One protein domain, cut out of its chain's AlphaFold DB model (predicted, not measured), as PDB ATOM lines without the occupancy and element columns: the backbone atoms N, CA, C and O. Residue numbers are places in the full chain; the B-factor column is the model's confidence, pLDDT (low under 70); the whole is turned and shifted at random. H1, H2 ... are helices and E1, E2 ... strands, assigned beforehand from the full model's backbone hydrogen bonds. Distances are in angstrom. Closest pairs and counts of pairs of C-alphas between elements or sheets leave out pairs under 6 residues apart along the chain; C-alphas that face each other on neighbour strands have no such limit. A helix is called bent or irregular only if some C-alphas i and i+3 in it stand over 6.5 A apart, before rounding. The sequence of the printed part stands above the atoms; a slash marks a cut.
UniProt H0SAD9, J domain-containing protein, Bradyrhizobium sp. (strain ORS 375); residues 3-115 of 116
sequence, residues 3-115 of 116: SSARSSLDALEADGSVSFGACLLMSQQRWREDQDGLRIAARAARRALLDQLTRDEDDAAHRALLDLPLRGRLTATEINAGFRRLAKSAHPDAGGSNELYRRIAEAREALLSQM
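AT A GLANCE: This is residues 3 to 115 of the 116 residues of the protein "J domain-containing protein" of Bradyrhizobium sp. (strain ORS 375) (UniProt H0SAD9). A long helix, H2, forms the shaft of a dumbbell: at one end sits a small head of helix H1 and the strand hairpin E1 and E2, and at the other the helical hairpin H3 and H4 packs on its last turns through H4. The 113 printed residues hold four named helices and two named strands, in the order H1 E1 E2 H2 H3 H4; the two-stranded sheet is antiparallel and the class is mostly helix. The whole is extended, a rod of 79 by 28 by 16 A, with a radius of gyration of the C-alphas of 25.6 A.

HOW THE PARTS SIT: Start at H1, residues 3 to 15; its closest C-alpha to E1, residues 17 to 20, is Leu 12, 5.4 A from Val 18. E1 forms a hairpin with E2, residues 23 to 26, where N 18 and O 25 are 2.8 A apart, within hydrogen-bond range. H2, residues 28 to 65, touches H4, residues 98 to 113, with residues 59 to 65 alone, at a steep tilt of 50 degrees, opposite ways; the closest C-alphas are His 62 and Ala 107, 4.6 A. H3, residues 76 to 90, and H4 form a helical hairpin at a shallow tilt of 3 degrees, the C-alphas of Ala 90 and Tyr 101 being closest at 5.3 A. H2 and H3 are near each other; H1 and H2 are apart. Every O i to N i+4 pair is within hydrogen-bond range in H4, against 8 of 9 in H1, 32 of 34 in H2 and 10 of 11 in H3.

IN THESE COORDINATES: Find C-alpha 3 at (226.298, 278.125, 423.029), where H1 begins its 18.8 A. From C-alpha 28 at (244.831, 282.981, 408.798), H2 runs 53.5 A; it is irregular, C-alphas 33 and 36 being 7.7 A apart, with a kink of 56 degrees near residue 35. H3 spans 20.6 A, and H4 spans 22.6 A to C-alpha 113 at (276.021, 251.191, 425.168).

THE WHOLE: The farthest C-alphas, Ser 3 and Asp 93, are 81.7 A apart. Residues 35 to 54 of H2 stand free. The printed part has no cut and no long link; pLDDT is under 70 at residues 3 to 7, 92 and 94 to 95.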
ATOM      1  N   SER A   3     225.303 277.396 422.226       54.78
ATOM      2  CA  SER A   3     226.298 278.125 423.029       54.78
ATOM      3  C   SER A   3     227.753 277.729 422.745       54.78
ATOM      4  O   SER A   3     228.647 278.550 422.919       54.78
ATOM      5  N   SER A   4     228.013 276.497 422.291       58.75
ATOM      6  CA  SER A   4     229.389 275.992 422.133       58.75
ATOM      7  C   SER A   4     230.115 276.561 420.909       58.75
ATOM      8  O   SER A   4     231.333 276.690 420.935       58.75
ATOM      9  N   ALA A   5     229.386 276.910 419.843       60.12
ATOM     10  CA  ALA A   5     229.989 277.413 418.607       60.12
ATOM     11  C   ALA A   5     230.461 278.869 418.737       60.12
ATOM     12  O   ALA A   5     231.516 279.215 418.217       60.12
ATOM     13  N   ARG A   6     229.715 279.708 419.472       62.41
ATOM     14  CA  ARG A   6     230.094 281.108 419.713       62.41
ATOM     15  C   ARG A   6     231.356 281.200 420.575       62.41
ATOM     16  O   ARG A   6     232.310 281.841 420.168       62.41
ATOM     17  N   SER A   7     231.424 280.409 421.649       65.44
ATOM     18  CA  SER A   7     232.610 280.339 422.514       65.44
ATOM     19  C   SER A   7     233.883 279.875 421.789       65.44
ATOM     20  O   SER A   7     234.974 280.278 422.172       65.44
ATOM     21  N   SER A   8     233.762 279.028 420.760       76.69
ATOM     22  CA  SER A   8     234.912 278.581 419.960       76.69
ATOM     23  C   SER A   8     235.398 279.641 418.971       76.69
ATOM     24  O   SER A   8     236.577 279.630 418.622       76.69
ATOM     25  N   LEU A   9     234.505 280.508 418.489       80.62
ATOM     26  CA  LEU A   9     234.867 281.612 417.605       80.62
ATOM     27  C   LEU A   9     235.536 282.734 418.402       80.62
ATOM     28  O   LEU A   9     236.602 283.188 418.006       80.62
ATOM     29  N   ASP A  10     234.973 283.085 419.559       84.56
ATOM     30  CA  ASP A  10     235.528 284.114 420.445       84.56
ATOM     31  C   ASP A  10     236.973 283.767 420.870       84.56
ATOM     32  O   ASP A  10     237.853 284.624 420.866       84.56
ATOM     33  N   ALA A  11     237.251 282.488 421.163       82.56
ATOM     34  CA  ALA A  11     238.602 282.010 421.478       82.56
ATOM     35  C   ALA A  11     239.562 282.104 420.278       82.56
ATOM     36  O   ALA A  11     240.717 282.494 420.425       82.56
ATOM     37  N   LEU A  12     239.088 281.793 419.067       87.38
ATOM     38  CA  LEU A  12     239.890 281.928 417.851       87.38
ATOM     39  C   LEU A  12     240.215 283.398 417.541       87.38
ATOM     40  O   LEU A  12     241.305 283.686 417.048       87.38
ATOM     41  N   GLU A  13     239.282 284.310 417.813       87.50
ATOM     42  CA  GLU A  13     239.470 285.753 417.643       87.50
ATOM     43  C   GLU A  13     240.444 286.334 418.677       87.50
ATOM     44  O   GLU A  13     241.285 287.155 418.315       87.50
ATOM     45  N   ALA A  14     240.371 285.886 419.934       88.19
ATOM     46  CA  ALA A  14     241.242 286.358 421.009       88.19
ATOM     47  C   ALA A  14     242.668 285.785 420.927       88.19
ATOM     48  O   ALA A  14     243.642 286.535 420.999       88.19
ATOM     49  N   ASP A  15     242.794 284.467 420.743       87.88
ATOM     50  CA  ASP A  15     244.066 283.745 420.879       87.88
ATOM     51  C   ASP A  15     244.695 283.378 419.525       87.88
ATOM     52  O   ASP A  15     245.824 282.885 419.450       87.88
ATOM     53  N   GLY A  16     243.968 283.574 418.420       90.25
ATOM     54  CA  GLY A  16     244.417 283.210 417.075       90.25
ATOM     55  C   GLY A  16     244.458 281.701 416.812       90.25
ATOM     56  O   GLY A  16     244.816 281.291 415.704       90.25
ATOM     57  N   SER A  17     244.082 280.865 417.785       90.94
ATOM     58  CA  SER A  17     243.966 279.414 417.626       90.94
ATOM     59  C   SER A  17     242.960 278.798 418.599       90.94
ATOM     60  O   SER A  17     242.720 279.334 419.674       90.94
ATOM     61  N   VAL A  18     242.371 277.661 418.226       92.31
ATOM     62  CA  VAL A  18     241.475 276.880 419.087       92.31
ATOM     63  C   VAL A  18     241.611 275.389 418.776       92.31
ATOM     64  O   VAL A  18     241.694 274.983 417.613       92.31
ATOM     65  N   SER A  19     241.644 274.546 419.806       90.31
ATOM     66  CA  SER A  19     241.634 273.091 419.630       90.31
ATOM     67  C   SER A  19     240.213 272.581 419.397       90.31
ATOM     68  O   SER A  19     239.293 272.891 420.151       90.31
ATOM     69  N   PHE A  20     240.045 271.744 418.376       85.94
ATOM     70  CA  PHE A  20     238.801 271.063 418.047       85.94
ATOM     71  C   PHE A  20     239.059 269.560 417.891       85.94
ATOM     72  O   PHE A  20     239.518 269.086 416.848       85.94
ATOM     73  N   GLY A  21     238.794 268.798 418.954       87.50
ATOM     74  CA  GLY A  21     239.178 267.389 419.017       87.50
ATOM     75  C   GLY A  21     240.693 267.231 418.861       87.50
ATOM     76  O   GLY A  21     241.459 267.818 419.619       87.50
ATOM     77  N   ALA A  22     241.119 266.460 417.859       88.19
ATOM     78  CA  ALA A  22     242.533 266.274 417.522       88.19
ATOM     79  C   ALA A  22     243.099 267.359 416.582       88.19
ATOM     80  O   ALA A  22     244.287 267.335 416.265       88.19
ATOM     81  N   CYS A  23     242.267 268.290 416.106       86.44
ATOM     82  CA  CYS A  23     242.676 269.337 415.175       86.44
ATOM     83  C   CYS A  23     242.985 270.641 415.917       86.44
ATOM     84  O   CYS A  23     242.243 271.048 416.807       86.44
ATOM     85  N   LEU A  24     244.041 271.339 415.501       89.50
ATOM     86  CA  LEU A  24     244.288 272.728 415.879       89.50
ATOM     87  C   LEU A  24     243.789 273.628 414.746       89.50
ATOM     88  O   LEU A  24     244.314 273.569 413.635       89.50
ATOM     89  N   LEU A  25     242.765 274.434 415.016       90.75
ATOM     90  CA  LEU A  25     242.311 275.477 414.103       90.75
ATOM     91  C   LEU A  25     243.078 276.759 414.417       90.75
ATOM     92  O   LEU A  25     243.259 277.104 415.581       90.75
ATOM     93  N   MET A  26     243.527 277.467 413.385       92.25
ATOM     94  CA  MET A  26     244.276 278.715 413.522       92.25
ATOM     95  C   MET A  26     243.656 279.782 412.631       92.25
ATOM     96  O   MET A  26     243.161 279.479 411.541       92.25
ATOM     97  N   SER A  27     243.699 281.036 413.079       91.75
ATOM     98  CA  SER A  27     243.353 282.164 412.224       91.75
ATOM     99  C   SER A  27     244.352 282.249 411.068       91.75
ATOM    100  O   SER A  27     245.492 281.782 411.157       91.75
ATOM    101  N   GLN A  28     243.946 282.862 409.956       90.06
ATOM    102  CA  GLN A  28     244.831 282.981 408.798       90.06
ATOM    103  C   GLN A  28     246.112 283.766 409.127       90.06
ATOM    104  O   GLN A  28     247.179 283.433 408.615       90.06
ATOM    105  N   GLN A  29     246.009 284.802 409.963       91.94
ATOM    106  CA  GLN A  29     247.160 285.591 410.397       91.94
ATOM    107  C   GLN A  29     248.122 284.734 411.222       91.94
ATOM    108  O   GLN A  29     249.294 284.624 410.865       91.94
ATOM    109  N   ARG A  30     247.604 284.051 412.249       93.44
ATOM    110  CA  ARG A  30     248.406 283.200 413.128       93.44
ATOM    111  C   ARG A  30     249.099 282.078 412.358       93.44
ATOM    112  O   ARG A  30     250.270 281.795 412.582       93.44
ATOM    113  N   TRP A  31     248.402 281.477 411.393       92.25
ATOM    114  CA  TRP A  31     248.995 280.478 410.508       92.25
ATOM    115  C   TRP A  31     250.193 281.028 409.728       92.25
ATOM    116  O   TRP A  31     251.207 280.345 409.640       92.25
ATOM    117  N   ARG A  32     250.099 282.238 409.157       93.62
ATOM    118  CA  ARG A  32     251.206 282.836 408.387       93.62
ATOM    119  C   ARG A  32     252.419 283.126 409.266       93.62
ATOM    120  O   ARG A  32     253.533 282.881 408.816       93.62
ATOM    121  N   GLU A  33     252.190 283.630 410.475       94.19
ATOM    122  CA  GLU A  33     253.241 283.948 411.451       94.19
ATOM    123  C   GLU A  33     253.990 282.684 411.903       94.19
ATOM    124  O   GLU A  33     255.220 282.659 411.909       94.19
ATOM    125  N   ASP A  34     253.261 281.603 412.194       93.44
ATOM    126  CA  ASP A  34     253.837 280.388 412.784       93.44
ATOM    127  C   ASP A  34     254.288 279.348 411.740       93.44
ATOM    128  O   ASP A  34     254.947 278.359 412.082       93.44
ATOM    129  N   GLN A  35     253.948 279.542 410.460       92.56
ATOM    130  CA  GLN A  35     254.075 278.532 409.405       92.56
ATOM    131  C   GLN A  35     255.471 277.898 409.325       92.56
ATOM    132  O   GLN A  35     255.606 276.680 409.172       92.56
ATOM    133  N   ASP A  36     256.516 278.719 409.401       95.06
ATOM    134  CA  ASP A  36     257.891 278.250 409.253       95.06
ATOM    135  C   ASP A  36     258.350 277.477 410.490       95.06
ATOM    136  O   ASP A  36     258.938 276.398 410.356       95.06
ATOM    137  N   GLY A  37     257.976 277.945 411.683       95.75
ATOM    138  CA  GLY A  37     258.209 277.238 412.942       95.75
ATOM    139  C   GLY A  37     257.518 275.875 412.968       95.75
ATOM    140  O   GLY A  37     258.158 274.862 413.261       95.75
ATOM    141  N   LEU A  38     256.248 275.814 412.555       91.94
ATOM    142  CA  LEU A  38     255.482 274.567 412.469       91.94
ATOM    143  C   LEU A  38     256.121 273.569 411.498       91.94
ATOM    144  O   LEU A  38     256.210 272.376 411.794       91.94
ATOM    145  N   ARG A  39     256.625 274.038 410.351       93.94
ATOM    146  CA  ARG A  39     257.319 273.171 409.389       93.94
ATOM    147  C   ARG A  39     258.661 272.663 409.903       93.94
ATOM    148  O   ARG A  39     259.027 271.527 409.598       93.94
ATOM    149  N   ILE A  40     259.416 273.479 410.635       96.69
ATOM    150  CA  ILE A  40     260.671 273.052 411.266       96.69
ATOM    151  C   ILE A  40     260.374 271.994 412.334       96.69
ATOM    152  O   ILE A  40     260.956 270.909 412.292       96.69
ATOM    153  N   ALA A  41     259.410 272.264 413.219       95.44
ATOM    154  CA  ALA A  41     258.995 271.342 414.270       95.44
ATOM    155  C   ALA A  41     258.503 270.003 413.700       95.44
ATOM    156  O   ALA A  41     258.932 268.944 414.154       95.44
ATOM    157  N   ALA A  42     257.681 270.028 412.647       94.12
ATOM    158  CA  ALA A  42     257.189 268.816 411.994       94.12
ATOM    159  C   ALA A  42     258.324 267.963 411.400       94.12
ATOM    160  O   ALA A  42     258.317 266.737 411.530       94.12
ATOM    161  N   ARG A  43     259.327 268.593 410.771       96.69
ATOM    162  CA  ARG A  43     260.504 267.879 410.249       96.69
ATOM    163  C   ARG A  43     261.342 267.273 411.370       96.69
ATOM    164  O   ARG A  43     261.749 266.121 411.247       96.69
ATOM    165  N   ALA A  44     261.565 268.017 412.452       96.62
ATOM    166  CA  ALA A  44     262.298 267.528 413.616       96.62
ATOM    167  C   ALA A  44     261.587 266.331 414.268       96.62
ATOM    168  O   ALA A  44     262.218 265.305 414.503       96.62
ATOM    169  N   ALA A  45     260.268 266.418 414.464       95.31
ATOM    170  CA  ALA A  45     259.461 265.327 415.006       95.31
ATOM    171  C   ALA A  45     259.508 264.079 414.114       95.31
ATOM    172  O   ALA A  45     259.697 262.967 414.605       95.31
ATOM    173  N   ARG A  46     259.397 264.252 412.788       96.06
ATOM    174  CA  ARG A  46     259.491 263.127 411.851       96.06
ATOM    175  C   ARG A  46     260.872 262.482 411.864       96.06
ATOM    176  O   ARG A  46     260.953 261.260 411.820       96.06
ATOM    177  N   ARG A  47     261.938 263.280 411.943       97.25
ATOM    178  CA  ARG A  47     263.304 262.762 412.066       97.25
ATOM    179  C   ARG A  47     263.482 261.969 413.359       97.25
ATOM    180  O   ARG A  47     263.923 260.835 413.291       97.25
ATOM    181  N   ALA A  48     263.065 262.521 414.497       95.81
ATOM    182  CA  ALA A  48     263.172 261.843 415.786       95.81
ATOM    183  C   ALA A  48     262.426 260.498 415.807       95.81
ATOM    184  O   ALA A  48     262.942 259.525 416.348       95.81
ATOM    185  N   LEU A  49     261.245 260.429 415.180       96.38
ATOM    186  CA  LEU A  49     260.496 259.179 415.040       96.38
ATOM    187  C   LEU A  49     261.242 258.154 414.177       96.38
ATOM    188  O   LEU A  49     261.314 256.987 414.545       96.38
ATOM    189  N   LEU A  50     261.799 258.572 413.038       96.19
ATOM    190  CA  LEU A  50     262.581 257.677 412.182       96.19
ATOM    191  C   LEU A  50     263.840 257.177 412.902       96.19
ATOM    192  O   LEU A  50     264.095 255.981 412.896       96.19
ATOM    193  N   ASP A  51     264.556 258.060 413.602       94.19
ATOM    194  CA  ASP A  51     265.738 257.702 414.395       94.19
ATOM    195  C   ASP A  51     265.390 256.745 415.558       94.19
ATOM    196  O   ASP A  51     266.222 255.948 415.986       94.19
ATOM    197  N   GLN A  52     264.174 256.816 416.108       91.94
ATOM    198  CA  GLN A  52     263.678 255.838 417.084       91.94
ATOM    199  C   GLN A  52     263.411 254.481 416.429       91.94
ATOM    200  O   GLN A  52     263.909 253.475 416.922       91.94
ATOM    201  N   LEU A  53     262.700 254.458 415.300       92.56
ATOM    202  CA  LEU A  53     262.394 253.219 414.580       92.56
ATOM    203  C   LEU A  53     263.662 252.495 414.114       92.56
ATOM    204  O   LEU A  53     263.769 251.292 414.314       92.56
ATOM    205  N   THR A  54     264.644 253.219 413.566       93.19
ATOM    206  CA  THR A  54     265.934 252.626 413.179       93.19
ATOM    207  C   THR A  54     266.649 252.015 414.382       93.19
ATOM    208  O   THR A  54     267.135 250.893 414.294       93.19
ATOM    209  N   ARG A  55     266.670 252.702 415.534       89.44
ATOM    210  CA  ARG A  55     267.285 252.147 416.750       89.44
ATOM    211  C   ARG A  55     266.577 250.889 417.243       89.44
ATOM    212  O   ARG A  55     267.258 249.957 417.654       89.44
ATOM    213  N   ASP A  56     265.247 250.851 417.184       89.81
ATOM    214  CA  ASP A  56     264.465 249.671 417.566       89.81
ATOM    215  C   ASP A  56     264.742 248.481 416.623       89.81
ATOM    216  O   ASP A  56     264.828 247.335 417.070       89.81
ATOM    217  N   GLU A  57     264.912 248.739 415.321       91.12
ATOM    218  CA  GLU A  57     265.300 247.727 414.329       91.12
ATOM    219  C   GLU A  57     266.722 247.196 414.574       91.12
ATOM    220  O   GLU A  57     266.926 245.976 414.600       91.12
ATOM    221  N   ASP A  58     267.688 248.086 414.808       91.50
ATOM    222  CA  ASP A  58     269.081 247.727 415.101       91.50
ATOM    223  C   ASP A  58     269.187 246.916 416.401       91.50
ATOM    224  O   ASP A  58     269.851 245.880 416.457       91.50
ATOM    225  N   ASP A  59     268.492 247.341 417.455       93.25
ATOM    226  CA  ASP A  59     268.410 246.628 418.728       93.25
ATOM    227  C   ASP A  59     267.820 245.212 418.561       93.25
ATOM    228  O   ASP A  59     268.393 244.234 419.058       93.25
ATOM    229  N   ALA A  60     266.742 245.057 417.784       94.56
ATOM    230  CA  ALA A  60     266.186 243.743 417.461       94.56
ATOM    231  C   ALA A  60     267.183 242.862 416.684       94.56
ATOM    232  O   ALA A  60     267.302 241.666 416.974       94.56
ATOM    233  N   ALA A  61     267.932 243.438 415.738       95.38
ATOM    234  CA  ALA A  61     268.957 242.726 414.977       95.38
ATOM    235  C   ALA A  61     270.126 242.264 415.867       95.38
ATOM    236  O   ALA A  61     270.553 241.109 415.774       95.38
ATOM    237  N   HIS A  62     270.608 243.118 416.774       96.12
ATOM    238  CA  HIS A  62     271.660 242.767 417.731       96.12
ATOM    239  C   HIS A  62     271.218 241.658 418.693       96.12
ATOM    240  O   HIS A  62     271.983 240.729 418.969       96.12
ATOM    241  N   ARG A  63     269.964 241.701 419.164       96.50
ATOM    242  CA  ARG A  63     269.384 240.645 420.009       96.50
ATOM    243  C   ARG A  63     269.274 239.317 419.281       96.50
ATOM    244  O   ARG A  63     269.668 238.294 419.839       96.50
ATOM    245  N   ALA A  64     268.801 239.333 418.037       96.38
ATOM    246  CA  ALA A  64     268.723 238.135 417.207       96.38
ATOM    247  C   ALA A  64     270.109 237.513 416.988       96.38
ATOM    248  O   ALA A  64     270.267 236.298 417.094       96.38
ATOM    249  N   LEU A  65     271.128 238.344 416.747       95.25
ATOM    250  CA  LEU A  65     272.491 237.869 416.530       95.25
ATOM    251  C   LEU A  65     273.094 237.191 417.768       95.25
ATOM    252  O   LEU A  65     273.904 236.278 417.621       95.25
ATOM    253  N   LEU A  66     272.691 237.608 418.973       95.56
ATOM    254  CA  LEU A  66     273.132 237.011 420.236       95.56
ATOM    255  C   LEU A  66     272.221 235.886 420.759       95.56
ATOM    256  O   LEU A  66     272.474 235.356 421.849       95.56
ATOM    257  N   ASP A  67     271.196 235.504 419.988       95.38
ATOM    258  CA  ASP A  67     270.162 234.546 420.394       95.38
ATOM    259  C   ASP A  67     269.535 234.943 421.749       95.38
ATOM    260  O   ASP A  67     269.471 234.160 422.702       95.38
ATOM    261  N   LEU A  68     269.161 236.224 421.849       96.12
ATOM    262  CA  LEU A  68     268.506 236.842 423.003       96.12
ATOM    263  C   LEU A  68     267.019 237.105 422.706       96.12
ATOM    264  O   LEU A  68     266.638 237.275 421.543       96.12
ATOM    265  N   PRO A  69     266.160 237.202 423.740       95.00
ATOM    266  CA  PRO A  69     264.767 237.604 423.565       95.00
ATOM    267  C   PRO A  69     264.649 238.935 422.813       95.00
ATOM    268  O   PRO A  69     265.225 239.933 423.233       95.00
ATOM    269  N   LEU A  70     263.858 238.972 421.733       92.56
ATOM    270  CA  LEU A  70     263.679 240.177 420.903       92.56
ATOM    271  C   LEU A  70     262.999 241.335 421.649       92.56
ATOM    272  O   LEU A  70     263.109 242.490 421.246       92.56
ATOM    273  N   ARG A  71     262.260 241.025 422.718       88.50
ATOM    274  CA  ARG A  71     261.486 241.985 423.508       88.50
ATOM    275  C   ARG A  71     261.700 241.743 424.993       88.50
ATOM    276  O   ARG A  71     261.871 240.606 425.422       88.50
ATOM    277  N   GLY A  72     261.567 242.815 425.765       89.56
ATOM    278  CA  GLY A  72     261.711 242.798 427.216       89.56
ATOM    279  C   GLY A  72     262.987 243.496 427.670       89.56
ATOM    280  O   GLY A  72     263.788 243.953 426.859       89.56
ATOM    281  N   ARG A  73     263.149 243.617 428.990       90.75
ATOM    282  CA  ARG A  73     264.381 244.160 429.567       90.75
ATOM    283  C   ARG A  73     265.465 243.096 429.497       90.75
ATOM    284  O   ARG A  73     265.228 241.975 429.933       90.75
ATOM    285  N   LEU A  74     266.632 243.483 429.002       93.00
ATOM    286  CA  LEU A  74     267.849 242.691 429.093       93.00
ATOM    287  C   LEU A  74     268.747 243.246 430.188       93.00
ATOM    288  O   LEU A  74     268.809 244.451 430.429       93.00
ATOM    289  N   THR A  75     269.475 242.346 430.828       94.62
ATOM    290  CA  THR A  75     270.557 242.667 431.749       94.62
ATOM    291  C   THR A  75     271.908 242.505 431.056       94.62
ATOM    292  O   THR A  75     272.083 241.666 430.168       94.62
ATOM    293  N   ALA A  76     272.917 243.248 431.519       95.38
ATOM    294  CA  ALA A  76     274.286 243.093 431.032       95.38
ATOM    295  C   ALA A  76     274.794 241.645 431.193       95.38
ATOM    296  O   ALA A  76     275.580 241.152 430.382       95.38
ATOM    297  N   THR A  77     274.327 240.932 432.223       95.88
ATOM    298  CA  THR A  77     274.652 239.520 432.455       95.88
ATOM    299  C   THR A  77     274.122 238.621 431.337       95.88
ATOM    300  O   THR A  77     274.868 237.767 430.857       95.88
ATOM    301  N   GLU A  78     272.880 238.825 430.888       95.69
ATOM    302  CA  GLU A  78     272.265 238.059 429.792       95.69
ATOM    303  C   GLU A  78     272.972 238.320 428.460       95.69
ATOM    304  O   GLU A  78     273.336 237.369 427.766       95.69
ATOM    305  N   ILE A  79     273.275 239.587 428.151       95.88
ATOM    306  CA  ILE A  79     274.018 239.968 426.938       95.88
ATOM    307  C   ILE A  79     275.395 239.286 426.914       95.88
ATOM    308  O   ILE A  79     275.774 238.645 425.931       95.88
ATOM    309  N   ASN A  80     276.140 239.356 428.023       96.44
ATOM    310  CA  ASN A  80     277.454 238.720 428.130       96.44
ATOM    311  C   ASN A  80     277.376 237.184 428.075       96.44
ATOM    312  O   ASN A  80     278.292 236.543 427.556       96.44
ATOM    313  N   ALA A  81     276.312 236.575 428.608       95.69
ATOM    314  CA  ALA A  81     276.106 235.132 428.529       95.69
ATOM    315  C   ALA A  81     275.847 234.673 427.085       95.69
ATOM    316  O   ALA A  81     276.499 233.726 426.632       95.69
ATOM    317  N   GLY A  82     274.976 235.377 426.350       94.25
ATOM    318  CA  GLY A  82     274.722 235.132 424.927       94.25
ATOM    319  C   GLY A  82     275.994 235.263 424.088       94.25
ATOM    320  O   GLY A  82     276.342 234.343 423.345       94.25
ATOM    321  N   PHE A  83     276.758 236.339 424.308       95.12
ATOM    322  CA  PHE A  83     278.041 236.557 423.639       95.12
ATOM    323  C   PHE A  83     279.028 235.415 423.883       95.12
ATOM    324  O   PHE A  83     279.532 234.842 422.925       95.12
ATOM    325  N   ARG A  84     279.286 235.026 425.140       93.69
ATOM    326  CA  ARG A  84     280.254 233.951 425.448       93.69
ATOM    327  C   ARG A  84     279.888 232.624 424.787       93.69
ATOM    328  O   ARG A  84     280.775 231.911 424.319       93.69
ATOM    329  N   ARG A  85     278.591 232.298 424.749       92.19
ATOM    330  CA  ARG A  85     278.071 231.081 424.113       92.19
ATOM    331  C   ARG A  85     278.407 231.052 422.619       92.19
ATOM    332  O   ARG A  85     278.927 230.048 422.148       92.19
ATOM    333  N   LEU A  86     278.166 232.153 421.909       91.06
ATOM    334  CA  LEU A  86     278.365 232.239 420.457       91.06
ATOM    335  C   LEU A  86     279.819 232.516 420.056       91.06
ATOM    336  O   LEU A  86     280.298 231.985 419.056       91.06
ATOM    337  N   ALA A  87     280.553 233.281 420.865       89.38
ATOM    338  CA  ALA A  87     281.975 233.550 420.675       89.38
ATOM    339  C   ALA A  87     282.794 232.254 420.655       89.38
ATOM    340  O   ALA A  87     283.686 232.100 419.825       89.38
ATOM    341  N   LYS A  88     282.447 231.285 421.514       85.44
ATOM    342  CA  LYS A  88     283.123 229.982 421.566       85.44
ATOM    343  C   LYS A  88     282.968 229.179 420.266       85.44
ATOM    344  O   LYS A  88     283.905 228.491 419.880       85.44
ATOM    345  N   SER A  89     281.817 229.267 419.597       78.62
ATOM    346  CA  SER A  89     281.569 228.592 418.311       78.62
ATOM    347  C   SER A  89     282.064 229.378 417.095       78.62
ATOM    348  O   SER A  89     282.362 228.787 416.066       78.62
ATOM    349  N   ALA A  90     282.136 230.707 417.192       79.50
ATOM    350  CA  ALA A  90     282.562 231.572 416.094       79.50
ATOM    351  C   ALA A  90     284.080 231.793 416.040       79.50
ATOM    352  O   ALA A  90     284.567 232.381 415.076       79.50
ATOM    353  N   HIS A  91     284.826 231.333 417.047       70.62
ATOM    354  CA  HIS A  91     286.272 231.498 417.093       70.62
ATOM    355  C   HIS A  91     286.953 230.766 415.915       70.62
ATOM    356  O   HIS A  91     286.669 229.583 415.707       70.62
ATOM    357  N   PRO A  92     287.869 231.413 415.169       68.25
ATOM    358  CA  PRO A  92     288.562 230.809 414.022       68.25
ATOM    359  C   PRO A  92     289.306 229.517 414.387       68.25
ATOM    360  O   PRO A  92     289.237 228.539 413.647       68.25
ATOM    361  N   ASP A  93     289.905 229.459 415.578       73.12
ATOM    362  CA  ASP A  93     290.604 228.258 416.069       73.12
ATOM    363  C   ASP A  93     289.667 227.072 416.370       73.12
ATOM    364  O   ASP A  93     290.122 225.942 416.517       73.12
ATOM    365  N   ALA A  94     288.354 227.313 416.453       68.25
ATOM    366  CA  ALA A  94     287.324 226.283 416.591       68.25
ATOM    367  C   ALA A  94     286.604 225.984 415.259       68.25
ATOM    368  O   ALA A  94     285.582 225.298 415.255       68.25
ATOM    369  N   GLY A  95     287.118 226.498 414.132       65.88
ATOM    370  CA  GLY A  95     286.500 226.378 412.805       65.88
ATOM    371  C   GLY A  95     285.453 227.455 412.494       65.88
ATOM    372  O   GLY A  95     284.690 227.309 411.541       65.88
ATOM    373  N   GLY A  96     285.391 228.520 413.296       74.62
ATOM    374  CA  GLY A  96     284.470 229.639 413.113       74.62
ATOM    375  C   GLY A  96     284.971 230.720 412.147       74.62
ATOM    376  O   GLY A  96     286.071 230.659 411.603       74.62
ATOM    377  N   SER A  97     284.136 231.738 411.920       84.38
ATOM    378  CA  SER A  97     284.440 232.858 411.024       84.38
ATOM    379  C   SER A  97     284.802 234.114 411.814       84.38
ATOM    380  O   SER A  97     284.017 234.570 412.646       84.38
ATOM    381  N   ASN A  98     285.940 234.733 411.480       85.50
ATOM    382  CA  ASN A  98     286.339 236.041 412.017       85.50
ATOM    383  C   ASN A  98     285.270 237.115 411.794       85.50
ATOM    384  O   ASN A  98     285.034 237.948 412.666       85.50
ATOM    385  N   GLU A  99     284.594 237.073 410.646       88.75
ATOM    386  CA  GLU A  99     283.513 238.004 410.332       88.75
ATOM    387  C   GLU A  99     282.301 237.775 411.239       88.75
ATOM    388  O   GLU A  99     281.709 238.728 411.740       88.75
ATOM    389  N   LEU A 100     281.963 236.511 411.517       89.75
ATOM    390  CA  LEU A 100     280.905 236.203 412.474       89.75
ATOM    391  C   LEU A 100     281.286 236.721 413.861       89.75
ATOM    392  O   LEU A 100     280.499 237.455 414.445       89.75
ATOM    393  N   TYR A 101     282.494 236.414 414.347       90.44
ATOM    394  CA  TYR A 101     282.985 236.875 415.649       90.44
ATOM    395  C   TYR A 101     282.919 238.405 415.794       90.44
ATOM    396  O   TYR A 101     282.438 238.908 416.811       90.44
ATOM    397  N   ARG A 102     283.338 239.146 414.759       91.75
ATOM    398  CA  ARG A 102     283.249 240.612 414.720       91.75
ATOM    399  C   ARG A 102     281.807 241.088 414.889       91.75
ATOM    400  O   ARG A 102     281.542 241.914 415.756       91.75
ATOM    401  N   ARG A 103     280.865 240.517 414.133       93.31
ATOM    402  CA  ARG A 103     279.451 240.921 414.190       93.31
ATOM    403  C   ARG A 103     278.820 240.676 415.565       93.31
ATOM    404  O   ARG A 103     278.093 241.533 416.057       93.31
ATOM    405  N   ILE A 104     279.089 239.537 416.214       94.38
ATOM    406  CA  ILE A 104     278.566 239.270 417.574       94.38
ATOM    407  C   ILE A 104     279.223 240.167 418.633       94.38
ATOM    408  O   ILE A 104     278.568 240.520 419.614       94.38
ATOM    409  N   ALA A 105     280.494 240.545 418.453       94.06
ATOM    410  CA  ALA A 105     281.159 241.510 419.328       94.06
ATOM    411  C   ALA A 105     280.544 242.914 419.197       94.06
ATOM    412  O   ALA A 105     280.223 243.525 420.215       94.06
ATOM    413  N   GLU A 106     280.293 243.369 417.965       95.38
ATOM    414  CA  GLU A 106     279.606 244.637 417.676       95.38
ATOM    415  C   GLU A 106     278.198 244.666 418.279       95.38
ATOM    416  O   GLU A 106     277.845 245.611 418.979       95.38
ATOM    417  N   ALA A 107     277.420 243.592 418.108       96.12
ATOM    418  CA  ALA A 107     276.085 243.497 418.698       96.12
ATOM    419  C   ALA A 107     276.102 243.575 420.230       96.12
ATOM    420  O   ALA A 107     275.232 244.204 420.833       96.12
ATOM    421  N   ARG A 108     277.099 242.961 420.880       96.25
ATOM    422  CA  ARG A 108     277.270 243.059 422.335       96.25
ATOM    423  C   ARG A 108     277.538 244.498 422.761       96.25
ATOM    424  O   ARG A 108     276.928 244.959 423.722       96.25
ATOM    425  N   GLU A 109     278.478 245.169 422.107       96.44
ATOM    426  CA  GLU A 109     278.858 246.540 422.450       96.44
ATOM    427  C   GLU A 109     277.694 247.511 422.236       96.44
ATOM    428  O   GLU A 109     277.369 248.280 423.139       96.44
ATOM    429  N   ALA A 110     276.995 247.394 421.103       94.69
ATOM    430  CA  ALA A 110     275.832 248.214 420.793       94.69
ATOM    431  C   ALA A 110     274.708 248.058 421.829       94.69
ATOM    432  O   ALA A 110     274.099 249.051 422.216       94.69
ATOM    433  N   LEU A 111     274.445 246.839 422.311       94.69
ATOM    434  CA  LEU A 111     273.433 246.608 423.347       94.69
ATOM    435  C   LEU A 111     273.865 247.124 424.721       94.69
ATOM    436  O   LEU A 111     273.025 247.626 425.458       94.69
ATOM    437  N   LEU A 112     275.149 247.016 425.075       94.75
ATOM    438  CA  LEU A 112     275.656 247.538 426.348       94.75
ATOM    439  C   LEU A 112     275.653 249.070 426.374       94.75
ATOM    440  O   LEU A 112     275.230 249.644 427.368       94.75
ATOM    441  N   SER A 113     276.024 249.725 425.270       92.62
ATOM    442  CA  SER A 113     276.021 251.191 425.168       92.62
ATOM    443  C   SER A 113     274.620 251.811 425.262       92.62
ATOM    444  O   SER A 113     274.510 253.008 425.499       92.62
ATOM    445  N   GLN A 114     273.552 251.034 425.054       86.75
ATOM    446  CA  GLN A 114     272.170 251.491 425.254       86.75
ATOM    447  C   GLN A 114     271.730 251.454 426.728       86.75
ATOM    448  O   GLN A 114     270.633 251.917 427.043       86.75
ATOM    449  N   MET A 115     272.534 250.850 427.609       83.31
ATOM    450  CA  MET A 115     272.229 250.690 429.035       83.31
ATOM    451  C   MET A 115     272.893 251.749 429.926       83.31
ATOM    452  O   MET A 115     272.518 251.836 431.098       83.31
TER     453      MET A 115